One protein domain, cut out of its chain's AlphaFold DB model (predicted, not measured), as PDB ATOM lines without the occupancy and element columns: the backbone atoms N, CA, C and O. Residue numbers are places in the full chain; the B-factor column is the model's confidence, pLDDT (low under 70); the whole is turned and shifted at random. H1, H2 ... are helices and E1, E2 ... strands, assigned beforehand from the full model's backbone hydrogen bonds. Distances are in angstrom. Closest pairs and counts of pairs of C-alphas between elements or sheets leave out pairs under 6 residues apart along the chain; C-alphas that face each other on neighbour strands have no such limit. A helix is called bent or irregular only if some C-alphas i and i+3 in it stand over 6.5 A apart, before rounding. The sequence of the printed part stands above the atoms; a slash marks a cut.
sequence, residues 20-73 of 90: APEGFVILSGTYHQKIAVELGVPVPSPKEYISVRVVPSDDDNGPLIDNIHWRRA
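AT A GLANCE: This is residues 20 to 73 of the 90 residues of the protein "Restriction endonuclease NaeI" of Rhodococcus sp. OK551 (UniProt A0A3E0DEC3). A small antiparallel sheet of three strands is built along one long, bent strand, E2, with E1 beside its first part and E3 beside its last part. One short helix, H1, packs on one face of this sheet, beside the strands, with most of its close approaches to E1 and E3. The printed part has 54 residues with three named strands and one named helix, in the order E1, H1, E2, E3 along the chain, and the sheet runs E1, E2, E3. The class is mixed, helices and strands, though under half of the residues are in named elements. The whole is compact, with a radius of gyration of the C-alphas of 10.5 A and spans of 32 by 21 by 17 A.

IN THESE COORDINATES: E2, the longest strand, covers residues 49 to 56 and measures 21.1 A from first to last C-alpha; it begins with C-alpha 49 at (3.014, 40.158, 23.640). E1 covers residues 24 to 28, 12.9 A long, with C-alpha 24 at (11.097, 34.575, 30.759). E3 covers residues 68 to 72, 13.2 A long, and ends with C-alpha 72 at (13.596, 42.724, 35.698). H1 covers residues 33 to 38 and is 8.7 A long.

HOW THE PARTS SIT: E2 is the inner strand and bends by 50 degrees at residue 53. Its pairing is staggered: residues 49 to 53 pair with E1, and residues 54 to 56 pair with E3. E1 and E2 are antiparallel at 136 degrees; C-alphas 24 and 53 face each other at 4.4 A, and N 25 and O 52 are within hydrogen-bond range at 2.8 A. E2 and E3 form a hairpin, antiparallel at 117 degrees; C-alphas 56 and 70 face each other at 4.5 A, and N 55 and O 71 are within hydrogen-bond range at 2.9 A. The edge strands E1 and E3 are apart. The sheet is only just strongly twisted, its C-alphas lying up to 4.2 A off the best plane. H1 is on the sheet at a height of 7.3 A, beside the strands and over none of them. The closest C-alphas of E1 and H1 are those of Leu 27 and Ala 36, 6.9 A apart. H1 and E3 are near each other, with 6 pairs of C-alphas within 10 A. In H1 every O i to N i+4 pair is within hydrogen-bond range. Residues 64 to 65 pair antiparallel with residues 68 to 69 of E3.

THE WHOLE: The C-alphas farthest apart, those of Lys 47 and Asp 59, are 32.2 A apart. The printed part has no cut. The link from E1 to H1 is tight, that from H1 to E2 short, and that from E2 to E3 long, with 11 residues. The mean pLDDT of the printed part is 79.3; residues 20 to 22 are under 70.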
ATOM      1  N   ALA A  20       9.495  29.024  30.883       54.25
ATOM      2  CA  ALA A  20       9.651  29.179  32.318       54.25
ATOM      3  C   ALA A  20      11.076  28.849  32.822       54.25
ATOM      4  O   ALA A  20      11.595  29.658  33.589       54.25
ATOM      5  N   PRO A  21      11.759  27.756  32.406       55.06
ATOM      6  CA  PRO A  21      13.105  27.451  32.909       55.06
ATOM      7  C   PRO A  21      14.186  28.466  32.507       55.06
ATOM      8  O   PRO A  21      15.230  28.502  33.145       55.06
ATOM      9  N   GLU A  22      13.960  29.314  31.499       61.03
ATOM     10  CA  GLU A  22      14.903  30.386  31.134       61.03
ATOM     11  C   GLU A  22      14.692  31.691  31.931       61.03
ATOM     12  O   GLU A  22      15.490  32.634  31.825       61.03
ATOM     13  N   GLY A  23      13.625  31.759  32.735       70.38
ATOM     14  CA  GLY A  23      13.265  32.952  33.501       70.38
ATOM     15  C   GLY A  23      12.538  34.017  32.673       70.38
ATOM     16  O   GLY A  23      12.574  35.195  33.025       70.38
ATOM     17  N   PHE A  24      11.892  33.642  31.562       75.50
ATOM     18  CA  PHE A  24      11.097  34.575  30.759       75.50
ATOM     19  C   PHE A  24       9.620  34.552  31.153       75.50
ATOM     20  O   PHE A  24       8.979  33.501  31.178       75.50
ATOM     21  N   VAL A  25       9.054  35.738  31.375       76.19
ATOM     22  CA  VAL A  25       7.612  35.941  31.536       76.19
ATOM     23  C   VAL A  25       7.043  36.575  30.267       76.19
ATOM     24  O   VAL A  25       7.653  37.467  29.674       76.19
ATOM     25  N   ILE A  26       5.872  36.108  29.829       76.88
ATOM     26  CA  ILE A  26       5.184  36.659  28.654       76.88
ATOM     27  C   ILE A  26       4.084  37.605  29.121       76.88
ATOM     28  O   ILE A  26       3.038  37.163  29.610       76.88
ATOM     29  N   LEU A  27       4.304  38.897  28.909       82.19
ATOM     30  CA  LEU A  27       3.353  39.950  29.236       82.19
ATOM     31  C   LEU A  27       2.457  40.213  28.028       82.19
ATOM     32  O   LEU A  27       2.920  40.545  26.943       82.19
ATOM     33  N   SER A  28       1.153  40.061  28.236       81.19
ATOM     34  CA  SER A  28       0.128  40.508  27.284       81.19
ATOM     35  C   SER A  28      -0.261  41.948  27.573       81.19
ATOM     36  O   SER A  28      -0.636  42.249  28.710       81.19
ATOM     37  N   GLY A  29      -0.281  42.797  26.549       79.25
ATOM     38  CA  GLY A  29      -0.693  44.191  26.695       79.25
ATOM     39  C   GLY A  29      -2.163  44.403  27.021       79.25
ATOM     40  O   GLY A  29      -2.550  45.532  27.262       79.25
ATOM     41  N   THR A  30      -3.009  43.373  27.056       79.44
ATOM     42  CA  THR A  30      -4.393  43.533  27.541       79.44
ATOM     43  C   THR A  30      -4.486  43.397  29.065       79.44
ATOM     44  O   THR A  30      -5.208  44.152  29.703       79.44
ATOM     45  N   TYR A  31      -3.738  42.462  29.657       74.69
ATOM     46  CA  TYR A  31      -3.905  42.070  31.066       74.69
ATOM     47  C   TYR A  31      -2.717  42.438  31.961       74.69
ATOM     48  O   TYR A  31      -2.868  42.553  33.171       74.69
ATOM     49  N   HIS A  32      -1.531  42.632  31.383       82.88
ATOM     50  CA  HIS A  32      -0.276  42.748  32.133       82.88
ATOM     51  C   HIS A  32       0.415  44.096  31.918       82.88
ATOM     52  O   HIS A  32       1.625  44.203  32.094       82.88
ATOM     53  N   GLN A  33      -0.343  45.135  31.552       82.50
ATOM     54  CA  GLN A  33       0.203  46.486  31.394       82.50
ATOM     55  C   GLN A  33       0.824  46.991  32.701       82.50
ATOM     56  O   GLN A  33       1.928  47.519  32.684       82.50
ATOM     57  N   LYS A  34       0.153  46.763  33.838       82.19
ATOM     58  CA  LYS A  34       0.659  47.151  35.166       82.19
ATOM     59  C   LYS A  34       1.987  46.462  35.490       82.19
ATOM     60  O   LYS A  34       2.947  47.134  35.829       82.19
ATOM     61  N   ILE A  35       2.062  45.151  35.258       83.50
ATOM     62  CA  ILE A  35       3.283  44.352  35.443       83.50
ATOM     63  C   ILE A  35       4.419  44.881  34.553       83.50
ATOM     64  O   ILE A  35       5.554  44.987  35.002       83.50
ATOM     65  N   ALA A  36       4.128  45.258  33.302       85.19
ATOM     66  CA  ALA A  36       5.120  45.854  32.404       85.19
ATOM     67  C   ALA A  36       5.657  47.199  32.933       85.19
ATOM     68  O   ALA A  36       6.866  47.429  32.907       85.19
ATOM     69  N   VAL A  37       4.776  48.054  33.465       85.75
ATOM     70  CA  VAL A  37       5.167  49.325  34.098       85.75
ATOM     71  C   VAL A  37       6.030  49.080  35.336       85.75
ATOM     72  O   VAL A  37       7.091  49.685  35.458       85.75
ATOM     73  N   GLU A  38       5.618  48.172  36.221       84.44
ATOM     74  CA  GLU A  38       6.354  47.848  37.451       84.44
ATOM     75  C   GLU A  38       7.727  47.218  37.166       84.44
ATOM     76  O   GLU A  38       8.694  47.491  37.871       84.44
ATOM     77  N   LEU A  39       7.851  46.436  36.089       82.94
ATOM     78  CA  LEU A  39       9.131  45.887  35.628       82.94
ATOM     79  C   LEU A  39      10.007  46.909  34.880       82.94
ATOM     80  O   LEU A  39      11.139  46.585  34.505       82.94
ATOM     81  N   GLY A  40       9.505  48.120  34.618       85.00
ATOM     82  CA  GLY A  40      10.232  49.149  33.870       85.00
ATOM     83  C   GLY A  40      10.527  48.737  32.423       85.00
ATOM     84  O   GLY A  40      11.602  49.030  31.890       85.00
ATOM     85  N   VAL A  41       9.606  48.001  31.798       85.06
ATOM     86  CA  VAL A  41       9.672  47.613  30.383       85.06
ATOM     87  C   VAL A  41       8.623  48.380  29.576       85.06
ATOM     88  O   VAL A  41       7.617  48.824  30.133       85.06
ATOM     89  N   PRO A  42       8.828  48.562  28.260       84.62
ATOM     90  CA  PRO A  42       7.807  49.167  27.411       84.62
ATOM     91  C   PRO A  42       6.492  48.389  27.522       84.62
ATOM     92  O   PRO A  42       6.473  47.166  27.406       84.62
ATOM     93  N   VAL A  43       5.391  49.106  27.760       85.75
ATOM     94  CA  VAL A  43       4.060  48.505  27.870       85.75
ATOM     95  C   VAL A  43       3.609  48.063  26.476       85.75
ATOM     96  O   VAL A  43       3.442  48.921  25.606       85.75
ATOM     97  N   PRO A  44       3.402  46.756  26.237       82.19
ATOM     98  CA  PRO A  44       2.943  46.275  24.941       82.19
ATOM     99  C   PRO A  44       1.520  46.752  24.650       82.19
ATOM    100  O   PRO A  44       0.698  46.924  25.555       82.19
ATOM    101  N   SER A  45       1.199  46.899  23.367       86.44
ATOM    102  CA  SER A  45      -0.174  47.173  22.930       86.44
ATOM    103  C   SER A  45      -1.124  46.014  23.287       86.44
ATOM    104  O   SER A  45      -0.680  44.872  23.402       86.44
ATOM    105  N   PRO A  46      -2.453  46.229  23.387       81.81
ATOM    106  CA  PRO A  46      -3.415  45.185  23.772       81.81
ATOM    107  C   PRO A  46      -3.343  43.893  22.942       81.81
ATOM    108  O   PRO A  46      -3.591  42.804  23.457       81.81
ATOM    109  N   LYS A  47      -2.973  44.008  21.661       83.88
ATOM    110  CA  LYS A  47      -2.820  42.888  20.718       83.88
ATOM    111  C   LYS A  47      -1.385  42.352  20.617       83.88
ATOM    112  O   LYS A  47      -1.114  41.524  19.754       83.88
ATOM    113  N   GLU A  48      -0.482  42.824  21.467       84.06
ATOM    114  CA  GLU A  48       0.938  42.488  21.455       84.06
ATOM    115  C   GLU A  48       1.334  41.707  22.714       84.06
ATOM    116  O   GLU A  48       0.699  41.791  23.775       84.06
ATOM    117  N   TYR A  49       2.397  40.921  22.570       78.94
ATOM    118  CA  TYR A  49       3.014  40.158  23.640       78.94
ATOM    119  C   TYR A  49       4.509  40.441  23.639       78.94
ATOM    120  O   TYR A  49       5.142  40.366  22.588       78.94
ATOM    121  N   ILE A  50       5.066  40.706  24.816       83.44
ATOM    122  CA  ILE A  50       6.514  40.824  24.996       83.44
ATOM    123  C   ILE A  50       6.999  39.748  25.956       83.44
ATOM    124  O   ILE A  50       6.328  39.418  26.938       83.44
ATOM    125  N   SER A  51       8.167  39.191  25.661       79.31
ATOM    126  CA  SER A  51       8.909  38.333  26.574       79.31
ATOM    127  C   SER A  51       9.909  39.183  27.348       79.31
ATOM    128  O   SER A  51      10.708  39.919  26.770       79.31
ATOM    129  N   VAL A  52       9.863  39.089  28.672       81.69
ATOM    130  CA  VAL A  52      10.761  39.827  29.560       81.69
ATOM    131  C   VAL A  52      11.430  38.843  30.491       81.69
ATOM    132  O   VAL A  52      10.766  37.990  31.079       81.69
ATOM    133  N   ARG A  53      12.751  38.960  30.619       83.44
ATOM    134  CA  ARG A  53      13.504  38.158  31.574       83.44
ATOM    135  C   ARG A  53      13.343  38.742  32.971       83.44
ATOM    136  O   ARG A  53      13.628  39.923  33.188       83.44
ATOM    137  N   VAL A  54      12.892  37.912  33.898       81.50
ATOM    138  CA  VAL A  54      12.653  38.278  35.290       81.50
ATOM    139  C   VAL A  54      13.407  37.340  36.227       81.50
ATOM    140  O   VAL A  54      13.662  36.177  35.902       81.50
ATOM    141  N   VAL A  55      13.782  37.872  37.382       84.50
ATOM    142  CA  VAL A  55      14.406  37.148  38.495       84.50
ATOM    143  C   VAL A  55      13.614  37.441  39.768       84.50
ATOM    144  O   VAL A  55      13.048  38.537  39.875       84.50
ATOM    145  N   PRO A  56      13.530  36.500  40.721       81.31
ATOM    146  CA  PRO A  56      12.935  36.793  42.008       81.31
ATOM    147  C   PRO A  56      13.761  37.866  42.714       81.31
ATOM    148  O   PRO A  56      14.990  37.905  42.625       81.31
ATOM    149  N   SER A  57      13.053  38.766  43.374       80.19
ATOM    150  CA  SER A  57      13.604  39.830  44.192       80.19
ATOM    151  C   SER A  57      13.235  39.540  45.636       80.19
ATOM    152  O   SER A  57      12.054  39.407  45.944       80.19
ATOM    153  N   ASP A  58      14.228  39.488  46.519       71.81
ATOM    154  CA  ASP A  58      13.984  39.374  47.962       71.81
ATOM    155  C   ASP A  58      13.619  40.734  48.590       71.81
ATOM    156  O   ASP A  58      13.022  40.786  49.658       71.81
ATOM    157  N   ASP A  59      13.916  41.843  47.901       72.62
ATOM    158  CA  ASP A  59      13.700  43.218  48.386       72.62
ATOM    159  C   ASP A  59      12.251  43.747  48.245       72.62
ATOM    160  O   ASP A  59      12.052  44.958  48.171       72.62
ATOM    161  N   ASP A  60      11.239  42.874  48.126       70.69
ATOM    162  CA  ASP A  60       9.826  43.249  47.877       70.69
ATOM    163  C   ASP A  60       9.621  44.206  46.676       70.69
ATOM    164  O   ASP A  60       8.646  44.954  46.585       70.69
ATOM    165  N   ASN A  61      10.562  44.204  45.727       75.00
ATOM    166  CA  ASN A  61      10.581  45.147  44.618       75.00
ATOM    167  C   ASN A  61      10.033  44.509  43.333       75.00
ATOM    168  O   ASN A  61      10.539  43.481  42.874       75.00
ATOM    169  N   GLY A  62       9.035  45.160  42.730       81.50
ATOM    170  CA  GLY A  62       8.384  44.734  41.487       81.50
ATOM    171  C   GLY A  62       7.063  43.977  41.689       81.50
ATOM    172  O   GLY A  62       6.539  43.919  42.801       81.50
ATOM    173  N   PRO A  63       6.485  43.414  40.615       81.88
ATOM    174  CA  PRO A  63       5.212  42.702  40.671       81.88
ATOM    175  C   PRO A  63       5.284  41.424  41.510       81.88
ATOM    176  O   PRO A  63       6.145  40.564  41.303       81.88
ATOM    177  N   LEU A  64       4.297  41.252  42.390       79.31
ATOM    178  CA  LEU A  64       4.066  40.002  43.108       79.31
ATOM    179  C   LEU A  64       3.395  38.988  42.172       79.31
ATOM    180  O   LEU A  64       2.239  39.152  41.776       79.31
ATOM    181  N   ILE A  65       4.109  37.917  41.830       76.44
ATOM    182  CA  ILE A  65       3.600  36.839  40.981       76.44
ATOM    183  C   ILE A  65       3.854  35.514  41.691       76.44
ATOM    184  O   ILE A  65       4.993  35.171  41.999       76.44
ATOM    185  N   ASP A  66       2.783  34.758  41.933       72.75
ATOM    186  CA  ASP A  66       2.839  33.471  42.641       72.75
ATOM    187  C   ASP A  66       3.453  33.582  44.054       72.75
ATOM    188  O   ASP A  66       4.204  32.722  44.499       72.75
ATOM    189  N   ASN A  67       3.130  34.674  44.762       73.00
ATOM    190  CA  ASN A  67       3.631  34.983  46.110       73.00
ATOM    191  C   ASN A  67       5.155  35.222  46.193       73.00
ATOM    192  O   ASN A  67       5.732  35.181  47.279       73.00
ATOM    193  N   ILE A  68       5.792  35.481  45.052       78.25
ATOM    194  CA  ILE A  68       7.201  35.850  44.930       78.25
ATOM    195  C   ILE A  68       7.263  37.209  44.232       78.25
ATOM    196  O   ILE A  68       6.548  37.431  43.253       78.25
ATOM    197  N   HIS A  69       8.083  38.130  44.731       83.19
ATOM    198  CA  HIS A  69       8.326  39.394  44.042       83.19
ATOM    199  C   HIS A  69       9.286  39.168  42.885       83.19
ATOM    200  O   HIS A  69      10.308  38.503  43.037       83.19
ATOM    201  N   TRP A  70       8.953  39.703  41.716       83.44
ATOM    202  CA  TRP A  70       9.778  39.570  40.523       83.44
ATOM    203  C   TRP A  70      10.276  40.929  40.091       83.44
ATOM    204  O   TRP A  70       9.495  41.861  39.933       83.44
ATOM    205  N   ARG A  71      11.566  41.012  39.793       86.31
ATOM    206  CA  ARG A  71      12.158  42.186  39.161       86.31
ATOM    207  C   ARG A  71      12.698  41.835  37.788       86.31
ATOM    208  O   ARG A  71      12.948  40.675  37.455       86.31
ATOM    209  N   ARG A  72      12.914  42.865  36.980       85.81
ATOM    210  CA  ARG A  72      13.596  42.724  35.698       85.81
ATOM    211  C   ARG A  72      15.022  42.218  35.935       85.81
ATOM    212  O   ARG A  72      15.752  42.777  36.755       85.81
ATOM    213  N   ALA A  73      15.407  41.176  35.203       83.69
ATOM    214  CA  ALA A  73      16.784  40.701  35.191       83.69
ATOM    215  C   ALA A  73      17.687  41.770  34.560       83.69
ATOM    216  O   ALA A  73      17.329  42.367  33.534       83.69
TER     217      ALA A  73